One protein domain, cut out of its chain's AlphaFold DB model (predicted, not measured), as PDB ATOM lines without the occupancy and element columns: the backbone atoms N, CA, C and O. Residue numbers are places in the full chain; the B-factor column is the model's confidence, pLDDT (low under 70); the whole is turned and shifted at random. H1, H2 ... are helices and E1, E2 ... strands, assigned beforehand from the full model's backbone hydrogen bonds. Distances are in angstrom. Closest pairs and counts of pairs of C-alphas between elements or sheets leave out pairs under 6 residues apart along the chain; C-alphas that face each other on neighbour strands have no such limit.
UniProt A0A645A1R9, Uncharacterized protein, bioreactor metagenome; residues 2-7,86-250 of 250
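Overview. This is residues 2 to 7 and 86 to 250 of the 250 residues of an uncharacterized protein of bioreactor metagenome (UniProt A0A645A1R9). Four long helices, H2, H3, H4 and H7, stand side by side in a curved row, each running opposite to its neighbour, and a loose head sits at one end of the row. The head holds the small hairpin E1 and E2, the short helices H5 and H6, and the long link of residues 209 to 220, while the short piece H1 lies beside H3 toward the other end. The printed part has 171 residues with seven named helices and two named strands, in the order H1 H2 E1 E2 H3 H4 H5 H6 H7; the sheet E1 - E2 is antiparallel and the class is mostly helix. The whole is loose, with a radius of gyration of the C-alphas of 19.8 A, and elongated, spanning 63 by 35 by 23 A.

Arrangement. Start at the sheet, where E1, residues 120 to 122, and E2, residues 125 to 127, form an antiparallel hairpin at 171 degrees; look for N 125 and O 122, 3.0 A apart, and N 127 and O 120, 3.1 A apart, both within hydrogen-bond range. Between E2 and H5, residues 194 to 202, 4 pairs of C-alphas are within 8 A, the closest being those of Val 127 and Glu 195, 5.8 A apart. H5 and H6, residues 205 to 208, meet only through their link. Now go to H3, residues 133 to 160, which touches H2, residues 89 to 110, at a shallow tilt of 14 degrees, opposite ways; the closest C-alphas are those of Gly 92 and Ala 154, 5.0 A apart. H3 also touches H4, residues 165 to 186, in a helical hairpin at a shallow tilt of 9 degrees, opposite ways, with the C-alphas of Phe 149 and His 174 closest at 5.5 A. H4 touches H7, residues 221 to 248, at a shallow tilt of 2 degrees, opposite ways, with the C-alphas of Ile 172 and Cys 238 closest at 5.8 A. H2 and H7 are apart. H1, residues 2 to 7, is close to H3 but not clearly touching: the closest C-alphas, those of Ala 2 and Val 155, are 7.0 A apart. Every O i to N i+4 pair is within hydrogen-bond range in H1, H2, H4, H5 and H7, 22 of 24 are in H3, and H6 is too short for such a pair.

Along the chain. Find C-alpha 133 at (48.758, 0.052, -24.544); from there H3 runs 41.2 A to C-alpha 160. H2 is 31.5 A long and H4 31.3 A. H7 runs 41.0 A, from C-alpha 221 at (49.972, 15.848, -8.947) to C-alpha 248 at (28.644, 41.424, -32.797).

Size, cuts and confidence. The two C-alphas farthest apart, those of Gln 124 and Lys 250, are 67.0 A apart. Residues 8 to 85 are not printed, and C-alphas 7 and 86 are 28.4 A apart across the cut. The link from H6 to H7 is long, with 12 residues. The mean pLDDT of the printed part is 73.3, and 53 residues are under 70, among them residues 2 to 7, 112 to 129 and 200 to 220.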
ATOM      1  N   ALA A   2      32.459  21.488 -47.977       38.19
ATOM      2  CA  ALA A   2      31.827  21.021 -46.729       38.19
ATOM      3  C   ALA A   2      31.064  19.679 -46.837       38.19
ATOM      4  O   ALA A   2      31.155  18.843 -45.944       38.19
ATOM      5  N   VAL A   3      30.368  19.434 -47.954       42.97
ATOM      6  CA  VAL A   3      29.570  18.205 -48.149       42.97
ATOM      7  C   VAL A   3      30.452  16.951 -48.233       42.97
ATOM      8  O   VAL A   3      30.127  15.934 -47.634       42.97
ATOM      9  N   GLY A   4      31.612  17.030 -48.894       43.84
ATOM     10  CA  GLY A   4      32.549  15.902 -48.983       43.84
ATOM     11  C   GLY A   4      33.197  15.548 -47.639       43.84
ATOM     12  O   GLY A   4      33.422  14.375 -47.357       43.84
ATOM     13  N   MET A   5      33.439  16.545 -46.781       54.16
ATOM     14  CA  MET A   5      33.996  16.330 -45.439       54.16
ATOM     15  C   MET A   5      32.953  15.774 -44.461       54.16
ATOM     16  O   MET A   5      33.277  14.883 -43.682       54.16
ATOM     17  N   LEU A   6      31.696  16.230 -44.543       44.44
ATOM     18  CA  LEU A   6      30.578  15.672 -43.769       44.44
ATOM     19  C   LEU A   6      30.319  14.206 -44.124       44.44
ATOM     20  O   LEU A   6      30.141  13.388 -43.229       44.44
ATOM     21  N   VAL A   7      30.364  13.857 -45.412       53.25
ATOM     22  CA  VAL A   7      30.224  12.464 -45.868       53.25
ATOM     23  C   VAL A   7      31.410  11.609 -45.402       53.25
ATOM     24  O   VAL A   7      31.200  10.491 -44.944       53.25
ATOM     25  N   ARG A  86      34.360  40.448 -37.273       63.41
ATOM     26  CA  ARG A  86      34.533  39.500 -38.367       63.41
ATOM     27  C   ARG A  86      35.584  38.460 -37.983       63.41
ATOM     28  O   ARG A  86      36.691  38.802 -37.573       63.41
ATOM     29  N   ILE A  87      35.241  37.186 -38.138       65.25
ATOM     30  CA  ILE A  87      36.198  36.092 -37.969       65.25
ATOM     31  C   ILE A  87      37.063  36.073 -39.233       65.25
ATOM     32  O   ILE A  87      36.514  35.928 -40.332       65.25
ATOM     33  N   PRO A  88      38.393  36.245 -39.133       72.81
ATOM     34  CA  PRO A  88      39.239  36.108 -40.302       72.81
ATOM     35  C   PRO A  88      39.171  34.657 -40.781       72.81
ATOM     36  O   PRO A  88      39.286  33.722 -39.992       72.81
ATOM     37  N   LEU A  89      39.001  34.464 -42.091       71.25
ATOM     38  CA  LEU A  89      38.939  33.133 -42.709       71.25
ATOM     39  C   LEU A  89      40.153  32.265 -42.343       71.25
ATOM     40  O   LEU A  89      40.028  31.048 -42.223       71.25
ATOM     41  N   SER A  90      41.311  32.894 -42.124       75.62
ATOM     42  CA  SER A  90      42.527  32.220 -41.681       75.62
ATOM     43  C   SER A  90      42.383  31.541 -40.320       75.62
ATOM     44  O   SER A  90      43.008  30.509 -40.135       75.62
ATOM     45  N   ASP A  91      41.562  32.055 -39.400       77.56
ATOM     46  CA  ASP A  91      41.359  31.461 -38.070       77.56
ATOM     47  C   ASP A  91      40.569  30.150 -38.177       77.56
ATOM     48  O   ASP A  91      41.012  29.114 -37.688       77.56
ATOM     49  N   GLY A  92      39.467  30.153 -38.938       78.44
ATOM     50  CA  GLY A  92      38.692  28.936 -39.204       78.44
ATOM     51  C   GLY A  92      39.482  27.885 -39.994       78.44
ATOM     52  O   GLY A  92      39.417  26.697 -39.686       78.44
ATOM     53  N   ILE A  93      40.273  28.306 -40.990       79.69
ATOM     54  CA  ILE A  93      41.123  27.394 -41.773       79.69
ATOM     55  C   ILE A  93      42.284  26.861 -40.924       79.69
ATOM     56  O   ILE A  93      42.570  25.667 -40.983       79.69
ATOM     57  N   ALA A  94      42.945  27.704 -40.127       80.31
ATOM     58  CA  ALA A  94      44.037  27.276 -39.256       80.31
ATOM     59  C   ALA A  94      43.541  26.292 -38.194       80.31
ATOM     60  O   ALA A  94      44.151  25.240 -38.023       80.31
ATOM     61  N   GLU A  95      42.409  26.575 -37.544       81.75
ATOM     62  CA  GLU A  95      41.774  25.660 -36.589       81.75
ATOM     63  C   GLU A  95      41.449  24.314 -37.247       81.75
ATOM     64  O   GLU A  95      41.753  23.265 -36.677       81.75
ATOM     65  N   LEU A  96      40.913  24.323 -38.473       83.44
ATOM     66  CA  LEU A  96      40.628  23.104 -39.231       83.44
ATOM     67  C   LEU A  96      41.904  22.305 -39.532       83.44
ATOM     68  O   LEU A  96      41.965  21.112 -39.241       83.44
ATOM     69  N   VAL A  97      42.921  22.950 -40.113       82.19
ATOM     70  CA  VAL A  97      44.180  22.299 -40.506       82.19
ATOM     71  C   VAL A  97      44.885  21.725 -39.283       82.19
ATOM     72  O   VAL A  97      45.268  20.558 -39.299       82.19
ATOM     73  N   VAL A  98      45.005  22.507 -38.209       85.25
ATOM     74  CA  VAL A  98      45.621  22.064 -36.954       85.25
ATOM     75  C   VAL A  98      44.849  20.877 -36.382       85.25
ATOM     76  O   VAL A  98      45.456  19.850 -36.093       85.25
ATOM     77  N   THR A  99      43.519  20.959 -36.296       83.44
ATOM     78  CA  THR A  99      42.698  19.860 -35.765       83.44
ATOM     79  C   THR A  99      42.908  18.576 -36.562       83.44
ATOM     80  O   THR A  99      43.173  17.528 -35.976       83.44
ATOM     81  N   VAL A 100      42.839  18.638 -37.894       83.06
ATOM     82  CA  VAL A 100      42.984  17.457 -38.757       83.06
ATOM     83  C   VAL A 100      44.394  16.876 -38.668       83.06
ATOM     84  O   VAL A 100      44.546  15.678 -38.439       83.06
ATOM     85  N   VAL A 101      45.428  17.711 -38.803       83.69
ATOM     86  CA  VAL A 101      46.829  17.263 -38.794       83.69
ATOM     87  C   VAL A 101      47.193  16.638 -37.448       83.69
ATOM     88  O   VAL A 101      47.701  15.518 -37.421       83.69
ATOM     89  N   PHE A 102      46.884  17.300 -36.330       84.44
ATOM     90  CA  PHE A 102      47.196  16.761 -35.004       84.44
ATOM     91  C   PHE A 102      46.371  15.520 -34.663       84.44
ATOM     92  O   PHE A 102      46.893  14.622 -34.006       84.44
ATOM     93  N   SER A 103      45.130  15.413 -35.144       83.06
ATOM     94  CA  SER A 103      44.325  14.200 -34.945       83.06
ATOM     95  C   SER A 103      44.908  13.008 -35.702       83.06
ATOM     96  O   SER A 103      45.009  11.920 -35.144       83.06
ATOM     97  N   ILE A 104      45.359  13.212 -36.946       80.00
ATOM     98  CA  ILE A 104      46.025  12.164 -37.733       80.00
ATOM     99  C   ILE A 104      47.335  11.749 -37.062       80.00
ATOM    100  O   ILE A 104      47.560  10.559 -36.853       80.00
ATOM    101  N   ILE A 105      48.179  12.714 -36.682       81.75
ATOM    102  CA  ILE A 105      49.445  12.438 -35.988       81.75
ATOM    103  C   ILE A 105      49.183  11.694 -34.675       81.75
ATOM    104  O   ILE A 105      49.855  10.706 -34.397       81.75
ATOM    105  N   GLY A 106      48.184  12.116 -33.898       80.38
ATOM    106  CA  GLY A 106      47.803  11.468 -32.644       80.38
ATOM    107  C   GLY A 106      47.316  10.032 -32.837       80.38
ATOM    108  O   GLY A 106      47.715   9.145 -32.089       80.38
ATOM    109  N   ILE A 107      46.520   9.759 -33.873       81.75
ATOM    110  CA  ILE A 107      46.073   8.395 -34.193       81.75
ATOM    111  C   ILE A 107      47.256   7.526 -34.641       81.75
ATOM    112  O   ILE A 107      47.392   6.395 -34.179       81.75
ATOM    113  N   LEU A 108      48.153   8.051 -35.484       76.62
ATOM    114  CA  LEU A 108      49.362   7.339 -35.916       76.62
ATOM    115  C   LEU A 108      50.340   7.078 -34.758       76.62
ATOM    116  O   LEU A 108      50.956   6.012 -34.718       76.62
ATOM    117  N   PHE A 109      50.448   8.017 -33.806       80.00
ATOM    118  CA  PHE A 109      51.142   7.825 -32.527       80.00
ATOM    119  C   PHE A 109      50.524   6.637 -31.787       80.00
ATOM    120  O   PHE A 109      51.237   5.729 -31.366       80.00
ATOM    121  N   CYS A 110      49.193   6.607 -31.676       78.06
ATOM    122  CA  CYS A 110      48.499   5.561 -30.933       78.06
ATOM    123  C   CYS A 110      48.601   4.171 -31.572       78.06
ATOM    124  O   CYS A 110      48.581   3.165 -30.873       78.06
ATOM    125  N   LEU A 111      48.734   4.110 -32.895       74.62
ATOM    126  CA  LEU A 111      48.930   2.871 -33.651       74.62
ATOM    127  C   LEU A 111      50.383   2.368 -33.624       74.62
ATOM    128  O   LEU A 111      50.677   1.342 -34.234       74.62
ATOM    129  N   GLY A 112      51.310   3.092 -32.985       69.75
ATOM    130  CA  GLY A 112      52.731   2.731 -32.958       69.75
ATOM    131  C   GLY A 112      53.405   2.772 -34.335       69.75
ATOM    132  O   GLY A 112      54.471   2.198 -34.521       69.75
ATOM    133  N   THR A 113      52.782   3.427 -35.321       65.00
ATOM    134  CA  THR A 113      53.299   3.526 -36.700       65.00
ATOM    135  C   THR A 113      54.322   4.655 -36.844       65.00
ATOM    136  O   THR A 113      55.065   4.718 -37.821       65.00
ATOM    137  N   PHE A 114      54.372   5.568 -35.874       58.34
ATOM    138  CA  PHE A 114      55.342   6.649 -35.871       58.34
ATOM    139  C   PHE A 114      56.684   6.194 -35.262       58.34
ATOM    140  O   PHE A 114      56.692   5.603 -34.183       58.34
ATOM    141  N   PRO A 115      57.831   6.525 -35.884       49.94
ATOM    142  CA  PRO A 115      59.150   6.027 -35.480       49.94
ATOM    143  C   PRO A 115      59.733   6.646 -34.196       49.94
ATOM    144  O   PRO A 115      60.885   6.373 -33.870       49.94
ATOM    145  N   PHE A 116      58.985   7.455 -33.439       52.44
ATOM    146  CA  PHE A 116      59.431   7.949 -32.128       52.44
ATOM    147  C   PHE A 116      59.210   6.905 -31.029       52.44
ATOM    148  O   PHE A 116      58.594   7.179 -30.002       52.44
ATOM    149  N   ALA A 117      59.736   5.693 -31.205       51.16
ATOM    150  CA  ALA A 117      59.954   4.841 -30.046       51.16
ATOM    151  C   ALA A 117      60.897   5.621 -29.113       51.16
ATOM    152  O   ALA A 117      62.081   5.787 -29.408       51.16
ATOM    153  N   MET A 118      60.351   6.192 -28.038       52.72
ATOM    154  CA  MET A 118      61.121   6.846 -26.983       52.72
ATOM    155  C   MET A 118      61.803   5.731 -26.198       52.72
ATOM    156  O   MET A 118      61.366   5.379 -25.108       52.72
ATOM    157  N   ILE A 119      62.822   5.118 -26.807       55.88
ATOM    158  CA  ILE A 119      63.601   4.061 -26.183       55.88
ATOM    159  C   ILE A 119      64.542   4.752 -25.208       55.88
ATOM    160  O   ILE A 119      65.576   5.298 -25.595       55.88
ATOM    161  N   ILE A 120      64.157   4.757 -23.939       56.28
ATOM    162  CA  ILE A 120      65.056   5.185 -22.874       56.28
ATOM    163  C   ILE A 120      65.880   3.953 -22.508       56.28
ATOM    164  O   ILE A 120      65.349   2.983 -21.963       56.28
ATOM    165  N   ILE A 121      67.156   3.967 -22.895       56.06
ATOM    166  CA  ILE A 121      68.109   2.894 -22.607       56.06
ATOM    167  C   ILE A 121      68.912   3.309 -21.378       56.06
ATOM    168  O   ILE A 121      69.723   4.230 -21.460       56.06
ATOM    169  N   ASP A 122      68.710   2.607 -20.265       49.28
ATOM    170  CA  ASP A 122      69.594   2.678 -19.102       49.28
ATOM    171  C   ASP A 122      70.015   1.266 -18.677       49.28
ATOM    172  O   ASP A 122      69.220   0.477 -18.156       49.28
ATOM    173  N   GLY A 123      71.270   0.909 -18.956       64.00
ATOM    174  CA  GLY A 123      71.831  -0.403 -18.627       64.00
ATOM    175  C   GLY A 123      71.034  -1.582 -19.211       64.00
ATOM    176  O   GLY A 123      71.114  -1.863 -20.404       64.00
ATOM    177  N   GLN A 124      70.316  -2.317 -18.352       52.00
ATOM    178  CA  GLN A 124      69.514  -3.504 -18.703       52.00
ATOM    179  C   GLN A 124      68.015  -3.209 -18.893       52.00
ATOM    180  O   GLN A 124      67.262  -4.115 -19.247       52.00
ATOM    181  N   MET A 125      67.556  -1.975 -18.652       50.16
ATOM    182  CA  MET A 125      66.151  -1.602 -18.824       50.16
ATOM    183  C   MET A 125      65.963  -0.800 -20.110       50.16
ATOM    184  O   MET A 125      66.472   0.310 -20.257       50.16
ATOM    185  N   GLN A 126      65.221  -1.390 -21.046       55.69
ATOM    186  CA  GLN A 126      64.728  -0.723 -22.245       55.69
ATOM    187  C   GLN A 126      63.271  -0.343 -21.996       55.69
ATOM    188  O   GLN A 126      62.396  -1.202 -22.046       55.69
ATOM    189  N   VAL A 127      63.003   0.934 -21.716       58.00
ATOM    190  CA  VAL A 127      61.621   1.428 -21.698       58.00
ATOM    191  C   VAL A 127      61.247   1.720 -23.137       58.00
ATOM    192  O   VAL A 127      61.741   2.682 -23.719       58.00
ATOM    193  N   THR A 128      60.416   0.866 -23.728       59.88
ATOM    194  CA  THR A 128      60.016   1.004 -25.138       59.88
ATOM    195  C   THR A 128      58.780   1.880 -25.311       59.88
ATOM    196  O   THR A 128      58.598   2.470 -26.377       59.88
ATOM    197  N   ASN A 129      57.947   2.013 -24.270       68.06
ATOM    198  CA  ASN A 129      56.724   2.807 -24.329       68.06
ATOM    199  C   ASN A 129      56.437   3.536 -23.006       68.06
ATOM    200  O   ASN A 129      56.409   2.926 -21.938       68.06
ATOM    201  N   ILE A 130      56.202   4.850 -23.075       73.56
ATOM    202  CA  ILE A 130      55.911   5.700 -21.900       73.56
ATOM    203  C   ILE A 130      54.462   5.504 -21.432       73.56
ATOM    204  O   ILE A 130      54.177   5.499 -20.231       73.56
ATOM    205  N   PHE A 131      53.547   5.314 -22.382       78.25
ATOM    206  CA  PHE A 131      52.121   5.119 -22.134       78.25
ATOM    207  C   PHE A 131      51.752   3.635 -22.164       78.25
ATOM    208  O   PHE A 131      52.389   2.838 -22.854       78.25
ATOM    209  N   SER A 132      50.712   3.254 -21.419       78.56
ATOM    210  CA  SER A 132      50.176   1.892 -21.482       78.56
ATOM    211  C   SER A 132      49.429   1.652 -22.801       78.56
ATOM    212  O   SER A 132      48.795   2.557 -23.350       78.56
ATOM    213  N   ALA A 133      49.471   0.418 -23.315       79.06
ATOM    214  CA  ALA A 133      48.758   0.052 -24.544       79.06
ATOM    215  C   ALA A 133      47.234   0.244 -24.411       79.06
ATOM    216  O   ALA A 133      46.566   0.651 -25.360       79.06
ATOM    217  N   GLU A 134      46.693   0.009 -23.214       79.81
ATOM    218  CA  GLU A 134      45.278   0.208 -22.889       79.81
ATOM    219  C   GLU A 134      44.876   1.687 -22.952       79.81
ATOM    220  O   GLU A 134      43.835   2.027 -23.520       79.81
ATOM    221  N   PHE A 135      45.717   2.579 -22.412       81.38
ATOM    222  CA  PHE A 135      45.520   4.025 -22.503       81.38
ATOM    223  C   PHE A 135      45.537   4.486 -23.961       81.38
ATOM    224  O   PHE A 135      44.664   5.239 -24.389       81.38
ATOM    225  N   LEU A 136      46.489   3.977 -24.743       82.94
ATOM    226  CA  LEU A 136      46.660   4.329 -26.147       82.94
ATOM    227  C   LEU A 136      45.477   3.880 -27.017       82.94
ATOM    228  O   LEU A 136      44.981   4.652 -27.838       82.94
ATOM    229  N   ALA A 137      44.956   2.674 -26.780       81.25
ATOM    230  CA  ALA A 137      43.757   2.176 -27.450       81.25
ATOM    231  C   ALA A 137      42.505   2.998 -27.093       81.25
ATOM    232  O   ALA A 137      41.677   3.276 -27.962       81.25
ATOM    233  N   ALA A 138      42.376   3.431 -25.834       82.06
ATOM    234  CA  ALA A 138      41.268   4.275 -25.380       82.06
ATOM    235  C   ALA A 138      41.364   5.730 -25.878       82.06
ATOM    236  O   ALA A 138      40.342   6.411 -25.984       82.06
ATOM    237  N   LEU A 139      42.566   6.209 -26.208       83.81
ATOM    238  CA  LEU A 139      42.801   7.564 -26.702       83.81
ATOM    239  C   LEU A 139      42.340   7.746 -28.160       83.81
ATOM    240  O   LEU A 139      41.848   8.816 -28.515       83.81
ATOM    241  N   ILE A 140      42.413   6.701 -28.991       81.56
ATOM    242  CA  ILE A 140      41.979   6.729 -30.403       81.56
ATOM    243  C   ILE A 140      40.527   7.220 -30.572       81.56
ATOM    244  O   ILE A 140      40.322   8.196 -31.303       81.56
ATOM    245  N   PRO A 141      39.503   6.619 -29.924       81.50
ATOM    246  CA  PRO A 141      38.125   7.084 -30.073       81.50
ATOM    247  C   PRO A 141      37.921   8.498 -29.514       81.50
ATOM    248  O   PRO A 141      37.119   9.256 -30.055       81.50
ATOM    249  N   VAL A 142      38.670   8.895 -28.481       81.81
ATOM    250  CA  VAL A 142      38.616  10.258 -27.929       81.81
ATOM    251  C   VAL A 142      39.133  11.278 -28.946       81.81
ATOM    252  O   VAL A 142      38.459  12.279 -29.206       81.81
ATOM    253  N   ILE A 143      40.280  11.007 -29.576       83.50
ATOM    254  CA  ILE A 143      40.826  11.847 -30.651       83.50
ATOM    255  C   ILE A 143      39.833  11.916 -31.815       83.50
ATOM    256  O   ILE A 143      39.542  13.002 -32.301       83.50
ATOM    257  N   ALA A 144      39.248  10.789 -32.225       82.50
ATOM    258  CA  ALA A 144      38.281  10.767 -33.320       82.50
ATOM    259  C   ALA A 144      37.040  11.635 -33.034       82.50
ATOM    260  O   ALA A 144      36.651  12.451 -33.871       82.50
ATOM    261  N   VAL A 145      36.436  11.513 -31.846       82.88
ATOM    262  CA  VAL A 145      35.252  12.304 -31.468       82.88
ATOM    263  C   VAL A 145      35.593  13.792 -31.399       82.88
ATOM    264  O   VAL A 145      34.893  14.620 -31.985       82.88
ATOM    265  N   THR A 146      36.686  14.146 -30.722       83.56
ATOM    266  CA  THR A 146      37.118  15.548 -30.603       83.56
ATOM    267  C   THR A 146      37.471  16.163 -31.956       83.56
ATOM    268  O   THR A 146      37.079  17.301 -32.215       83.56
ATOM    269  N   ALA A 147      38.090  15.398 -32.859       80.62
ATOM    270  CA  ALA A 147      38.372  15.816 -34.227       80.62
ATOM    271  C   ALA A 147      37.093  16.136 -35.010       80.62
ATOM    272  O   ALA A 147      37.018  17.181 -35.652       80.62
ATOM    273  N   VAL A 148      36.068  15.278 -34.935       82.19
ATOM    274  CA  VAL A 148      34.791  15.502 -35.635       82.19
ATOM    275  C   VAL A 148      34.129  16.791 -35.158       82.19
ATOM    276  O   VAL A 148      33.761  17.631 -35.982       82.19
ATOM    277  N   PHE A 149      34.020  16.992 -33.843       80.81
ATOM    278  CA  PHE A 149      33.453  18.231 -33.308       80.81
ATOM    279  C   PHE A 149      34.301  19.461 -33.671       80.81
ATOM    280  O   PHE A 149      33.739  20.511 -33.990       80.81
ATOM    281  N   GLY A 150      35.631  19.330 -33.688       79.69
ATOM    282  CA  GLY A 150      36.541  20.406 -34.082       79.69
ATOM    283  C   GLY A 150      36.359  20.802 -35.543       79.69
ATOM    284  O   GLY A 150      36.160  21.982 -35.834       79.69
ATOM    285  N   ILE A 151      36.288  19.819 -36.446       81.25
ATOM    286  CA  ILE A 151      36.018  20.020 -37.875       81.25
ATOM    287  C   ILE A 151      34.667  20.709 -38.078       81.25
ATOM    288  O   ILE A 151      34.599  21.702 -38.798       81.25
ATOM    289  N   VAL A 152      33.599  20.227 -37.433       81.88
ATOM    290  CA  VAL A 152      32.265  20.839 -37.546       81.88
ATOM    291  C   VAL A 152      32.298  22.295 -37.083       81.88
ATOM    292  O   VAL A 152      31.791  23.173 -37.782       81.88
ATOM    293  N   SER A 153      32.939  22.569 -35.944       81.31
ATOM    294  CA  SER A 153      33.045  23.930 -35.414       81.31
ATOM    295  C   SER A 153      33.830  24.860 -36.349       81.31
ATOM    296  O   SER A 153      33.394  25.983 -36.601       81.31
ATOM    297  N   ALA A 154      34.923  24.375 -36.947       80.94
ATOM    298  CA  ALA A 154      35.740  25.140 -37.879       80.94
ATOM    299  C   ALA A 154      35.018  25.394 -39.214       80.94
ATOM    300  O   ALA A 154      35.054  26.506 -39.736       80.94
ATOM    301  N   VAL A 155      34.292  24.403 -39.746       80.25
ATOM    302  CA  VAL A 155      33.488  24.556 -40.972       80.25
ATOM    303  C   VAL A 155      32.397  25.608 -40.785       80.25
ATOM    304  O   VAL A 155      32.203  26.446 -41.664       80.25
ATOM    305  N   VAL A 156      31.717  25.606 -39.637       80.06
ATOM    306  CA  VAL A 156      30.680  26.601 -39.329       80.06
ATOM    307  C   VAL A 156      31.281  28.005 -39.200       80.06
ATOM    308  O   VAL A 156      30.726  28.954 -39.751       80.06
ATOM    309  N   LYS A 157      32.464  28.144 -38.583       76.62
ATOM    310  CA  LYS A 157      33.201  29.420 -38.545       76.62
ATOM    311  C   LYS A 157      33.587  29.926 -39.939       76.62
ATOM    312  O   LYS A 157      33.469  31.122 -40.199       76.62
ATOM    313  N   ILE A 158      34.022  29.035 -40.836       77.19
ATOM    314  CA  ILE A 158      34.369  29.382 -42.225       77.19
ATOM    315  C   ILE A 158      33.119  29.804 -43.012       77.19
ATOM    316  O   ILE A 158      33.194  30.742 -43.803       77.19
ATOM    317  N   ASN A 159      31.979  29.141 -42.799       75.06
ATOM    318  CA  ASN A 159      30.740  29.443 -43.514       75.06
ATOM    319  C   ASN A 159      30.140  30.797 -43.109       75.06
ATOM    320  O   ASN A 159      29.797  31.599 -43.973       75.06
ATOM    321  N   ASP A 160      30.041  31.062 -41.805       70.81
ATOM    322  CA  ASP A 160      29.345  32.250 -41.305       70.81
ATOM    323  C   ASP A 160      30.262  33.485 -41.237       70.81
ATOM    324  O   ASP A 160      29.770  34.614 -41.285       70.81
ATOM    325  N   CYS A 161      31.591  33.305 -41.138       68.25
ATOM    326  CA  CYS A 161      32.613  34.372 -41.061       68.25
ATOM    327  C   CYS A 161      32.353  35.469 -40.002       68.25
ATOM    328  O   CYS A 161      32.987  36.532 -40.012       68.25
ATOM    329  N   ARG A 162      31.418  35.229 -39.084       74.19
ATOM    330  CA  ARG A 162      30.906  36.158 -38.074       74.19
ATOM    331  C   ARG A 162      30.542  35.384 -36.816       74.19
ATOM    332  O   ARG A 162      30.184  34.208 -36.884       74.19
ATOM    333  N   TRP A 163      30.600  36.053 -35.668       70.69
ATOM    334  CA  TRP A 163      30.194  35.471 -34.389       70.69
ATOM    335  C   TRP A 163      28.671  35.468 -34.246       70.69
ATOM    336  O   TRP A 163      28.092  36.238 -33.484       70.69
ATOM    337  N   THR A 164      28.010  34.567 -34.972       78.50
ATOM    338  CA  THR A 164      26.583  34.305 -34.770       78.50
ATOM    339  C   THR A 164      26.378  33.532 -33.458       78.50
ATOM    340  O   THR A 164      27.257  32.776 -33.027       78.50
ATOM    341  N   PRO A 165      25.214  33.663 -32.793       75.25
ATOM    342  CA  PRO A 165      24.918  32.875 -31.596       75.25
ATOM    343  C   PRO A 165      25.010  31.363 -31.855       75.25
ATOM    344  O   PRO A 165      25.424  30.624 -30.970       75.25
ATOM    345  N   MET A 166      24.710  30.912 -33.079       75.56
ATOM    346  CA  MET A 166      24.841  29.512 -33.485       75.56
ATOM    347  C   MET A 166      26.308  29.048 -33.514       75.56
ATOM    348  O   MET A 166      26.626  28.006 -32.939       75.56
ATOM    349  N   VAL A 167      27.205  29.836 -34.122       79.69
ATOM    350  CA  VAL A 167      28.658  29.563 -34.142       79.69
ATOM    351  C   VAL A 167      29.205  29.491 -32.714       79.69
ATOM    352  O   VAL A 167      29.967  28.583 -32.381       79.69
ATOM    353  N   CYS A 168      28.778  30.414 -31.848       81.75
ATOM    354  CA  CYS A 168      29.194  30.464 -30.449       81.75
ATOM    355  C   CYS A 168      28.769  29.214 -29.671       81.75
ATOM    356  O   CYS A 168      29.605  28.570 -29.034       81.75
ATOM    357  N   THR A 169      27.495  28.818 -29.764       82.50
ATOM    358  CA  THR A 169      26.986  27.624 -29.077       82.50
ATOM    359  C   THR A 169      27.709  26.358 -29.530       82.50
ATOM    360  O   THR A 169      28.106  25.558 -28.685       82.50
ATOM    361  N   LEU A 170      27.938  26.186 -30.836       83.44
ATOM    362  CA  LEU A 170      28.663  25.024 -31.359       83.44
ATOM    363  C   LEU A 170      30.126  24.999 -30.907       83.44
ATOM    364  O   LEU A 170      30.635  23.936 -30.549       83.44
ATOM    365  N   HIS A 171      30.793  26.153 -30.875       85.50
ATOM    366  CA  HIS A 171      32.172  26.238 -30.405       85.50
ATOM    367  C   HIS A 171      32.291  25.904 -28.911       85.50
ATOM    368  O   HIS A 171      33.142  25.101 -28.528       85.50
ATOM    369  N   ILE A 172      31.405  26.454 -28.074       87.06
ATOM    370  CA  ILE A 172      31.359  26.149 -26.637       87.06
ATOM    371  C   ILE A 172      31.067  24.663 -26.418       87.06
ATOM    372  O   ILE A 172      31.751  24.015 -25.629       87.06
ATOM    373  N   LEU A 173      30.098  24.099 -27.145       87.56
ATOM    374  CA  LEU A 173      29.758  22.682 -27.044       87.56
ATOM    375  C   LEU A 173      30.959  21.793 -27.397       87.56
ATOM    376  O   LEU A 173      31.284  20.883 -26.639       87.56
ATOM    377  N   HIS A 174      31.657  22.087 -28.497       84.81
ATOM    378  CA  HIS A 174      32.873  21.368 -28.877       84.81
ATOM    379  C   HIS A 174      33.952  21.444 -27.784       84.81
ATOM    380  O   HIS A 174      34.532  20.413 -27.425       84.81
ATOM    381  N   LYS A 175      34.203  22.633 -27.221       87.75
ATOM    382  CA  LYS A 175      35.207  22.834 -26.163       87.75
ATOM    383  C   LYS A 175      34.842  22.094 -24.876       87.75
ATOM    384  O   LYS A 175      35.713  21.453 -24.294       87.75
ATOM    385  N   LEU A 176      33.570  22.105 -24.474       88.25
ATOM    386  CA  LEU A 176      33.088  21.383 -23.294       88.25
ATOM    387  C   LEU A 176      33.174  19.865 -23.461       88.25
ATOM    388  O   LEU A 176      33.662  19.186 -22.561       88.25
ATOM    389  N   VAL A 177      32.751  19.328 -24.611       88.06
ATOM    390  CA  VAL A 177      32.854  17.888 -24.906       88.06
ATOM    391  C   VAL A 177      34.317  17.452 -24.924       88.06
ATOM    392  O   VAL A 177      34.668  16.445 -24.311       88.06
ATOM    393  N   SER A 178      35.186  18.235 -25.564       85.50
ATOM    394  CA  SER A 178      36.622  17.942 -25.618       85.50
ATOM    395  C   SER A 178      37.266  18.002 -24.234       85.50
ATOM    396  O   SER A 178      38.049  17.124 -23.887       85.50
ATOM    397  N   MET A 179      36.895  18.985 -23.407       88.38
ATOM    398  CA  MET A 179      37.342  19.068 -22.016       88.38
ATOM    399  C   MET A 179      36.890  17.847 -21.214       88.38
ATOM    400  O   MET A 179      37.716  17.210 -20.568       88.38
ATOM    401  N   ALA A 180      35.603  17.493 -21.269       87.25
ATOM    402  CA  ALA A 180      35.055  16.369 -20.517       87.25
ATOM    403  C   ALA A 180      35.736  15.043 -20.890       87.25
ATOM    404  O   ALA A 180      36.124  14.281 -20.005       87.25
ATOM    405  N   LEU A 181      35.939  14.796 -22.189       86.00
ATOM    406  CA  LEU A 181      36.628  13.602 -22.676       86.00
ATOM    407  C   LEU A 181      38.093  13.557 -22.234       86.00
ATOM    408  O   LEU A 181      38.547  12.516 -21.765       86.00
ATOM    409  N   SER A 182      38.822  14.672 -22.327       83.69
ATOM    410  CA  SER A 182      40.221  14.727 -21.895       83.69
ATOM    411  C   SER A 182      40.377  14.572 -20.385       83.69
ATOM    412  O   SER A 182      41.262  13.846 -19.944       83.69
ATOM    413  N   VAL A 183      39.503  15.186 -19.578       85.94
ATOM    414  CA  VAL A 183      39.500  15.007 -18.117       85.94
ATOM    415  C   VAL A 183      39.201  13.554 -17.761       85.94
ATOM    416  O   VAL A 183      39.901  12.970 -16.935       85.94
ATOM    417  N   TYR A 184      38.217  12.937 -18.420       85.12
ATOM    418  CA  TYR A 184      37.913  11.519 -18.239       85.12
ATOM    419  C   TYR A 184      39.120  10.625 -18.576       85.12
ATOM    420  O   TYR A 184      39.450   9.718 -17.812       85.12
ATOM    421  N   MET A 185      39.818  10.914 -19.678       81.50
ATOM    422  CA  MET A 185      41.048  10.223 -20.089       81.50
ATOM    423  C   MET A 185      42.172  10.369 -19.055       81.50
ATOM    424  O   MET A 185      42.789   9.377 -18.673       81.50
ATOM    425  N   LEU A 186      42.414  11.591 -18.573       80.75
ATOM    426  CA  LEU A 186      43.496  11.921 -17.636       80.75
ATOM    427  C   LEU A 186      43.229  11.459 -16.197       80.75
ATOM    428  O   LEU A 186      44.154  11.420 -15.389       80.75
ATOM    429  N   THR A 187      41.987  11.103 -15.874       78.94
ATOM    430  CA  THR A 187      41.612  10.560 -14.559       78.94
ATOM    431  C   THR A 187      41.689   9.028 -14.534       78.94
ATOM    432  O   THR A 187      41.560   8.419 -13.471       78.94
ATOM    433  N   ARG A 188      41.904   8.365 -15.683       73.88
ATOM    434  CA  ARG A 188      42.017   6.903 -15.701       73.88
ATOM    435  C   ARG A 188      43.262   6.424 -14.944       73.88
ATOM    436  O   ARG A 188      44.339   6.999 -15.101       73.88
ATOM    437  N   PRO A 189      43.145   5.332 -14.169       65.62
ATOM    438  CA  PRO A 189      44.314   4.674 -13.608       65.62
ATOM    439  C   PRO A 189      45.155   4.057 -14.743       65.62
ATOM    440  O   PRO A 189      44.609   3.655 -15.768       65.62
ATOM    441  N   TYR A 190      46.479   3.977 -14.556       69.00
ATOM    442  CA  TYR A 190      47.439   3.349 -15.491       69.00
ATOM    443  C   TYR A 190      47.694   4.080 -16.825       69.00
ATOM    444  O   TYR A 190      47.887   3.453 -17.865       69.00
ATOM    445  N   ILE A 191      47.755   5.417 -16.805       75.06
ATOM    446  CA  ILE A 191      48.189   6.229 -17.965       75.06
ATOM    447  C   ILE A 191      49.614   5.862 -18.395       75.06
ATOM    448  O   ILE A 191      49.901   5.677 -19.578       75.06
ATOM    449  N   PHE A 192      50.504   5.743 -17.414       76.25
ATOM    450  CA  PHE A 192      51.900   5.394 -17.624       76.25
ATOM    451  C   PHE A 192      52.091   3.877 -17.637       76.25
ATOM    452  O   PHE A 192      51.431   3.155 -16.885       76.25
ATOM    453  N   SER A 193      53.011   3.397 -18.473       75.31
ATOM    454  CA  SER A 193      53.375   1.982 -18.503       75.31
ATOM    455  C   SER A 193      54.042   1.552 -17.188       75.31
ATOM    456  O   SER A 193      54.643   2.357 -16.460       75.31
ATOM    457  N   ALA A 194      53.944   0.260 -16.868       74.62
ATOM    458  CA  ALA A 194      54.623  -0.308 -15.704       74.62
ATOM    459  C   ALA A 194      56.151  -0.151 -15.812       74.62
ATOM    460  O   ALA A 194      56.805   0.169 -14.821       74.62
ATOM    461  N   GLU A 195      56.696  -0.292 -17.026       71.31
ATOM    462  CA  GLU A 195      58.116  -0.105 -17.344       71.31
ATOM    463  C   GLU A 195      58.579   1.329 -17.068       71.31
ATOM    464  O   GLU A 195      59.566   1.538 -16.364       71.31
ATOM    465  N   PHE A 196      57.828   2.327 -17.542       73.25
ATOM    466  CA  PHE A 196      58.135   3.734 -17.292       73.25
ATOM    467  C   PHE A 196      58.047   4.074 -15.800       73.25
ATOM    468  O   PHE A 196      58.901   4.767 -15.252       73.25
ATOM    469  N   THR A 197      57.045   3.533 -15.109       72.38
ATOM    470  CA  THR A 197      56.883   3.742 -13.665       72.38
ATOM    471  C   THR A 197      58.033   3.117 -12.867       72.38
ATOM    472  O   THR A 197      58.482   3.698 -11.881       72.38
ATOM    473  N   ALA A 198      58.535   1.951 -13.287       71.75
ATOM    474  CA  ALA A 198      59.699   1.306 -12.682       71.75
ATOM    475  C   ALA A 198      60.989   2.099 -12.945       71.75
ATOM    476  O   ALA A 198      61.753   2.343 -12.013       71.75
ATOM    477  N   PHE A 199      61.187   2.580 -14.175       71.69
ATOM    478  CA  PHE A 199      62.300   3.459 -14.535       71.69
ATOM    479  C   PHE A 199      62.336   4.723 -13.664       71.69
ATOM    480  O   PHE A 199      63.354   5.026 -13.044       71.69
ATOM    481  N   MET A 200      61.201   5.413 -13.520       69.19
ATOM    482  CA  MET A 200      61.102   6.629 -12.703       69.19
ATOM    483  C   MET A 200      61.436   6.391 -11.220       69.19
ATOM    484  O   MET A 200      61.996   7.276 -10.572       69.19
ATOM    485  N   LYS A 201      61.119   5.205 -10.677       68.44
ATOM    486  CA  LYS A 201      61.477   4.817  -9.300       68.44
ATOM    487  C   LYS A 201      62.983   4.613  -9.130       68.44
ATOM    488  O   LYS A 201      63.534   5.040  -8.122       68.44
ATOM    489  N   ASN A 202      63.639   3.992 -10.107       68.31
ATOM    490  CA  ASN A 202      65.069   3.674 -10.031       68.31
ATOM    491  C   ASN A 202      65.960   4.918 -10.111       68.31
ATOM    492  O   ASN A 202      67.009   4.958  -9.479       68.31
ATOM    493  N   PHE A 203      65.524   5.952 -10.832       65.25
ATOM    494  CA  PHE A 203      66.276   7.203 -10.966       65.25
ATOM    495  C   PHE A 203      66.125   8.173  -9.782       65.25
ATOM    496  O   PHE A 203      66.672   9.273  -9.838       65.25
ATOM    497  N   ASN A 204      65.372   7.809  -8.735       60.31
ATOM    498  CA  ASN A 204      65.091   8.645  -7.557       60.31
ATOM    499  C   ASN A 204      64.765  10.120  -7.908       60.31
ATOM    500  O   ASN A 204      65.139  11.061  -7.211       60.31
ATOM    501  N   ILE A 205      64.049  10.340  -9.023       56.69
ATOM    502  CA  ILE A 205      63.749  11.679  -9.583       56.69
ATOM    503  C   ILE A 205      62.873  12.500  -8.616       56.69
ATOM    504  O   ILE A 205      62.764  13.720  -8.733       56.69
ATOM    505  N   GLN A 206      62.288  11.832  -7.618       54.22
ATOM    506  CA  GLN A 206      61.587  12.438  -6.490       54.22
ATOM    507  C   GLN A 206      62.479  13.408  -5.696       54.22
ATOM    508  O   GLN A 206      61.975  14.416  -5.208       54.22
ATOM    509  N   GLU A 207      63.789  13.153  -5.618       54.84
ATOM    510  CA  GLU A 207      64.743  14.001  -4.891       54.84
ATOM    511  C   GLU A 207      65.321  15.140  -5.749       54.84
ATOM    512  O   GLU A 207      65.604  16.216  -5.226       54.84
ATOM    513  N   LEU A 208      65.443  14.962  -7.071       52.09
ATOM    514  CA  LEU A 208      66.123  15.925  -7.955       52.09
ATOM    515  C   LEU A 208      65.327  17.231  -8.173       52.09
ATOM    516  O   LEU A 208      65.916  18.274  -8.450       52.09
ATOM    517  N   TRP A 209      63.995  17.185  -8.049       47.66
ATOM    518  CA  TRP A 209      63.104  18.330  -8.310       47.66
ATOM    519  C   TRP A 209      62.327  18.821  -7.080       47.66
ATOM    520  O   TRP A 209      61.493  19.714  -7.217       47.66
ATOM    521  N   GLY A 210      62.571  18.265  -5.884       48.34
ATOM    522  CA  GLY A 210      61.995  18.741  -4.612       48.34
ATOM    523  C   GLY A 210      60.461  18.695  -4.502       48.34
ATOM    524  O   GLY A 210      59.898  19.179  -3.523       48.34
ATOM    525  N   PHE A 211      59.775  18.113  -5.484       52.44
ATOM    526  CA  PHE A 211      58.322  18.008  -5.549       52.44
ATOM    527  C   PHE A 211      57.935  16.566  -5.912       52.44
ATOM    528  O   PHE A 211      58.441  16.037  -6.907       52.44
ATOM    529  N   PRO A 212      57.001  15.929  -5.180       57.06
ATOM    530  CA  PRO A 212      56.540  14.569  -5.452       57.06
ATOM    531  C   PRO A 212      55.590  14.531  -6.670       57.06
ATOM    532  O   PRO A 212      54.439  14.117  -6.565       57.06
ATOM    533  N   TRP A 213      56.052  14.991  -7.841       54.16
ATOM    534  CA  TRP A 213      55.277  15.072  -9.091       54.16
ATOM    535  C   TRP A 213      54.808  13.703  -9.601       54.16
ATOM    536  O   TRP A 213      53.735  13.600 -10.201       54.16
ATOM    537  N   PHE A 214      55.593  12.663  -9.316       54.53
ATOM    538  CA  PHE A 214      55.303  11.270  -9.634       54.53
ATOM    539  C   PHE A 214      55.042  10.507  -8.331       54.53
ATOM    540  O   PHE A 214      55.943   9.939  -7.706       54.53
ATOM    541  N   GLY A 215      53.792  10.593  -7.877       52.09
ATOM    542  CA  GLY A 215      53.309   9.984  -6.646       52.09
ATOM    543  C   GLY A 215      53.071   8.492  -6.843       52.09
ATOM    544  O   GLY A 215      52.314   8.071  -7.711       52.09
ATOM    545  N   VAL A 216      53.704   7.683  -5.998       51.47
ATOM    546  CA  VAL A 216      53.767   6.219  -6.122       51.47
ATOM    547  C   VAL A 216      52.419   5.516  -5.897       51.47
ATOM    548  O   VAL A 216      52.314   4.327  -6.174       51.47
ATOM    549  N   ASN A 217      51.387   6.232  -5.435       48.72
ATOM    550  CA  ASN A 217      50.101   5.668  -5.018       48.72
ATOM    551  C   ASN A 217      48.900   6.551  -5.414       48.72
ATOM    552  O   ASN A 217      48.236   7.138  -4.563       48.72
ATOM    553  N   GLY A 218      48.579   6.607  -6.707       50.25
ATOM    554  CA  GLY A 218      47.174   6.734  -7.125       50.25
ATOM    555  C   GLY A 218      46.746   8.010  -7.848       50.25
ATOM    556  O   GLY A 218      45.779   7.943  -8.595       50.25
ATOM    557  N   MET A 219      47.452   9.140  -7.734       56.12
ATOM    558  CA  MET A 219      47.205  10.288  -8.621       56.12
ATOM    559  C   MET A 219      48.427  11.203  -8.680       56.12
ATOM    560  O   MET A 219      48.811  11.805  -7.680       56.12
ATOM    561  N   ASN A 220      49.059  11.293  -9.852       69.31
ATOM    562  CA  ASN A 220      50.236  12.138 -10.037       69.31
ATOM    563  C   ASN A 220      49.807  13.612  -9.963       69.31
ATOM    564  O   ASN A 220      49.021  14.032 -10.817       69.31
ATOM    565  N   PRO A 221      50.311  14.424  -9.015       71.25
ATOM    566  CA  PRO A 221      49.972  15.848  -8.947       71.25
ATOM    567  C   PRO A 221      50.333  16.601 -10.237       71.25
ATOM    568  O   PRO A 221      49.729  17.625 -10.541       71.25
ATOM    569  N   PHE A 222      51.222  16.035 -11.061       72.94
ATOM    570  CA  PHE A 222      51.482  16.484 -12.430       72.94
ATOM    571  C   PHE A 222      50.246  16.426 -13.332       72.94
ATOM    572  O   PHE A 222      49.927  17.392 -14.021       72.94
ATOM    573  N   LEU A 223      49.510  15.316 -13.293       77.81
ATOM    574  CA  LEU A 223      48.277  15.158 -14.061       77.81
ATOM    575  C   LEU A 223      47.190  16.106 -13.552       77.81
ATOM    576  O   LEU A 223      46.486  16.704 -14.357       77.81
ATOM    577  N   ILE A 224      47.102  16.304 -12.230       79.94
ATOM    578  CA  ILE A 224      46.168  17.267 -11.628       79.94
ATOM    579  C   ILE A 224      46.471  18.681 -12.128       79.94
ATOM    580  O   ILE A 224      45.562  19.393 -12.544       79.94
ATOM    581  N   PHE A 225      47.745  19.076 -12.143       82.62
ATOM    582  CA  PHE A 225      48.162  20.373 -12.667       82.62
ATOM    583  C   PHE A 225      47.777  20.548 -14.144       82.62
ATOM    584  O   PHE A 225      47.180  21.565 -14.498       82.62
ATOM    585  N   ILE A 226      48.032  19.541 -14.990       84.25
ATOM    586  CA  ILE A 226      47.625  19.561 -16.406       84.25
ATOM    587  C   ILE A 226      46.108  19.713 -16.542       84.25
ATOM    588  O   ILE A 226      45.650  20.538 -17.334       84.25
ATOM    589  N   ILE A 227      45.325  18.962 -15.760       85.94
ATOM    590  CA  ILE A 227      43.860  19.049 -15.761       85.94
ATOM    591  C   ILE A 227      43.409  20.467 -15.393       85.94
ATOM    592  O   ILE A 227      42.589  21.048 -16.100       85.94
ATOM    593  N   VAL A 228      43.963  21.058 -14.330       87.31
ATOM    594  CA  VAL A 228      43.603  22.414 -13.886       87.31
ATOM    595  C   VAL A 228      43.921  23.454 -14.962       87.31
ATOM    596  O   VAL A 228      43.059  24.266 -15.297       87.31
ATOM    597  N   VAL A 229      45.119  23.409 -15.549       87.50
ATOM    598  CA  VAL A 229      45.516  24.331 -16.626       87.50
ATOM    599  C   VAL A 229      44.606  24.171 -17.846       87.50
ATOM    600  O   VAL A 229      44.163  25.168 -18.418       87.50
ATOM    601  N   MET A 230      44.268  22.933 -18.214       87.81
ATOM    602  CA  MET A 230      43.354  22.650 -19.317       87.81
ATOM    603  C   MET A 230      41.951  23.224 -19.059       87.81
ATOM    604  O   MET A 230      41.369  23.865 -19.938       87.81
ATOM    605  N   VAL A 231      41.406  23.031 -17.856       89.19
ATOM    606  CA  VAL A 231      40.088  23.561 -17.470       89.19
ATOM    607  C   VAL A 231      40.089  25.090 -17.510       89.19
ATOM    608  O   VAL A 231      39.191  25.692 -18.093       89.19
ATOM    609  N   ILE A 232      41.122  25.745 -16.978       88.19
ATOM    610  CA  ILE A 232      41.225  27.212 -17.019       88.19
ATOM    611  C   ILE A 232      41.310  27.716 -18.467       88.19
ATOM    612  O   ILE A 232      40.605  28.658 -18.830       88.19
ATOM    613  N   GLY A 233      42.129  27.076 -19.308       86.69
ATOM    614  CA  GLY A 233      42.278  27.451 -20.716       86.69
ATOM    615  C   GLY A 233      40.971  27.324 -21.503       86.69
ATOM    616  O   GLY A 233      40.581  28.243 -22.221       86.69
ATOM    617  N   THR A 234      40.243  26.222 -21.313       87.38
ATOM    618  CA  THR A 234      38.944  26.005 -21.975       87.38
ATOM    619  C   THR A 234      37.876  26.999 -21.512       87.38
ATOM    620  O   THR A 234      37.109  27.494 -22.340       87.38
ATOM    621  N   LEU A 235      37.849  27.361 -20.225       88.31
ATOM    622  CA  LEU A 235      36.952  28.397 -19.705       88.31
ATOM    623  C   LEU A 235      37.277  29.779 -20.289       88.31
ATOM    624  O   LEU A 235      36.361  30.495 -20.698       88.31
ATOM    625  N   ALA A 236      38.558  30.142 -20.381       86.94
ATOM    626  CA  ALA A 236      38.990  31.403 -20.983       86.94
ATOM    627  C   ALA A 236      38.571  31.508 -22.463       86.94
ATOM    628  O   ALA A 236      38.037  32.540 -22.881       86.94
ATOM    629  N   ASP A 237      38.729  30.425 -23.230       85.38
ATOM    630  CA  ASP A 237      38.264  30.332 -24.620       85.38
ATOM    631  C   ASP A 237      36.741  30.524 -24.730       85.38
ATOM    632  O   ASP A 237      36.264  31.276 -25.585       85.38
ATOM    633  N   CYS A 238      35.964  29.900 -23.837       86.88
ATOM    634  CA  CYS A 238      34.506  30.053 -23.813       86.88
ATOM    635  C   CYS A 238      34.089  31.502 -23.514       86.88
ATOM    636  O   CYS A 238      33.229  32.054 -24.203       86.88
ATOM    637  N   ILE A 239      34.725  32.154 -22.534       85.94
ATOM    638  CA  ILE A 239      34.458  33.561 -22.192       85.94
ATOM    639  C   ILE A 239      34.778  34.475 -23.382       85.94
ATOM    640  O   ILE A 239      34.005  35.388 -23.697       85.94
ATOM    641  N   LYS A 240      35.888  34.215 -24.081       85.88
ATOM    642  CA  LYS A 240      36.275  34.959 -25.285       85.88
ATOM    643  C   LYS A 240      35.221  34.822 -26.388       85.88
ATOM    644  O   LYS A 240      34.809  35.837 -26.950       85.88
ATOM    645  N   ALA A 241      34.735  33.607 -26.647       82.88
ATOM    646  CA  ALA A 241      33.684  33.352 -27.634       82.88
ATOM    647  C   ALA A 241      32.379  34.104 -27.304       82.88
ATOM    648  O   ALA A 241      31.795  34.759 -28.174       82.88
ATOM    649  N   ILE A 242      31.954  34.091 -26.035       85.50
ATOM    650  CA  ILE A 242      30.759  34.818 -25.573       85.50
ATOM    651  C   ILE A 242      30.937  36.328 -25.763       85.50
ATOM    652  O   ILE A 242      30.057  36.991 -26.309       85.50
ATOM    653  N   THR A 243      32.090  36.868 -25.364       82.25
ATOM    654  CA  THR A 243      32.378  38.308 -25.457       82.25
ATOM    655  C   THR A 243      32.339  38.799 -26.905       82.25
ATOM    656  O   THR A 243      31.757  39.846 -27.187       82.25
ATOM    657  N   LEU A 244      32.911  38.027 -27.835       78.69
ATOM    658  CA  LEU A 244      32.889  38.345 -29.265       78.69
ATOM    659  C   LEU A 244      31.466  38.299 -29.837       78.69
ATOM    660  O   LEU A 244      31.077  39.192 -30.580       78.69
ATOM    661  N   THR A 245      30.655  37.334 -29.406       79.56
ATOM    662  CA  THR A 245      29.253  37.200 -29.840       79.56
ATOM    663  C   THR A 245      28.368  38.343 -29.333       79.56
ATOM    664  O   THR A 245      27.507  38.842 -30.054       79.56
ATOM    665  N   VAL A 246      28.565  38.794 -28.088       77.62
ATOM    666  CA  VAL A 246      27.818  39.936 -27.524       77.62
ATOM    667  C   VAL A 246      28.191  41.241 -28.229       77.62
ATOM    668  O   VAL A 246      27.332  42.097 -28.424       77.62
ATOM    669  N   LYS A 247      29.460  41.389 -28.621       73.25
ATOM    670  CA  LYS A 247      29.952  42.565 -29.342       73.25
ATOM    671  C   LYS A 247      29.449  42.628 -30.786       73.25
ATOM    672  O   LYS A 247      29.248  43.728 -31.272       73.25
ATOM    673  N   ASP A 248      29.191  41.487 -31.429       64.69
ATOM    674  CA  ASP A 248      28.644  41.424 -32.797       64.69
ATOM    675  C   ASP A 248      27.206  41.954 -32.874       64.69
ATOM    676  O   ASP A 248      26.804  42.538 -33.877       64.69
ATOM    677  N   LYS A 249      26.434  41.773 -31.791       58.81
ATOM    678  CA  LYS A 249      25.040  42.231 -31.677       58.81
ATOM    679  C   LYS A 249      24.880  43.734 -31.401       58.81
ATOM    680  O   LYS A 249      23.744  44.204 -31.460       58.81
ATOM    681  N   LYS A 250      25.945  44.446 -31.023       48.12
ATOM    682  CA  LYS A 250      25.933  45.894 -30.748       48.12
ATOM    683  C   LYS A 250      26.395  46.678 -31.964       48.12
ATOM    684  O   LYS A 250      25.814  47.761 -32.171       48.12
TER     685      LYS A 250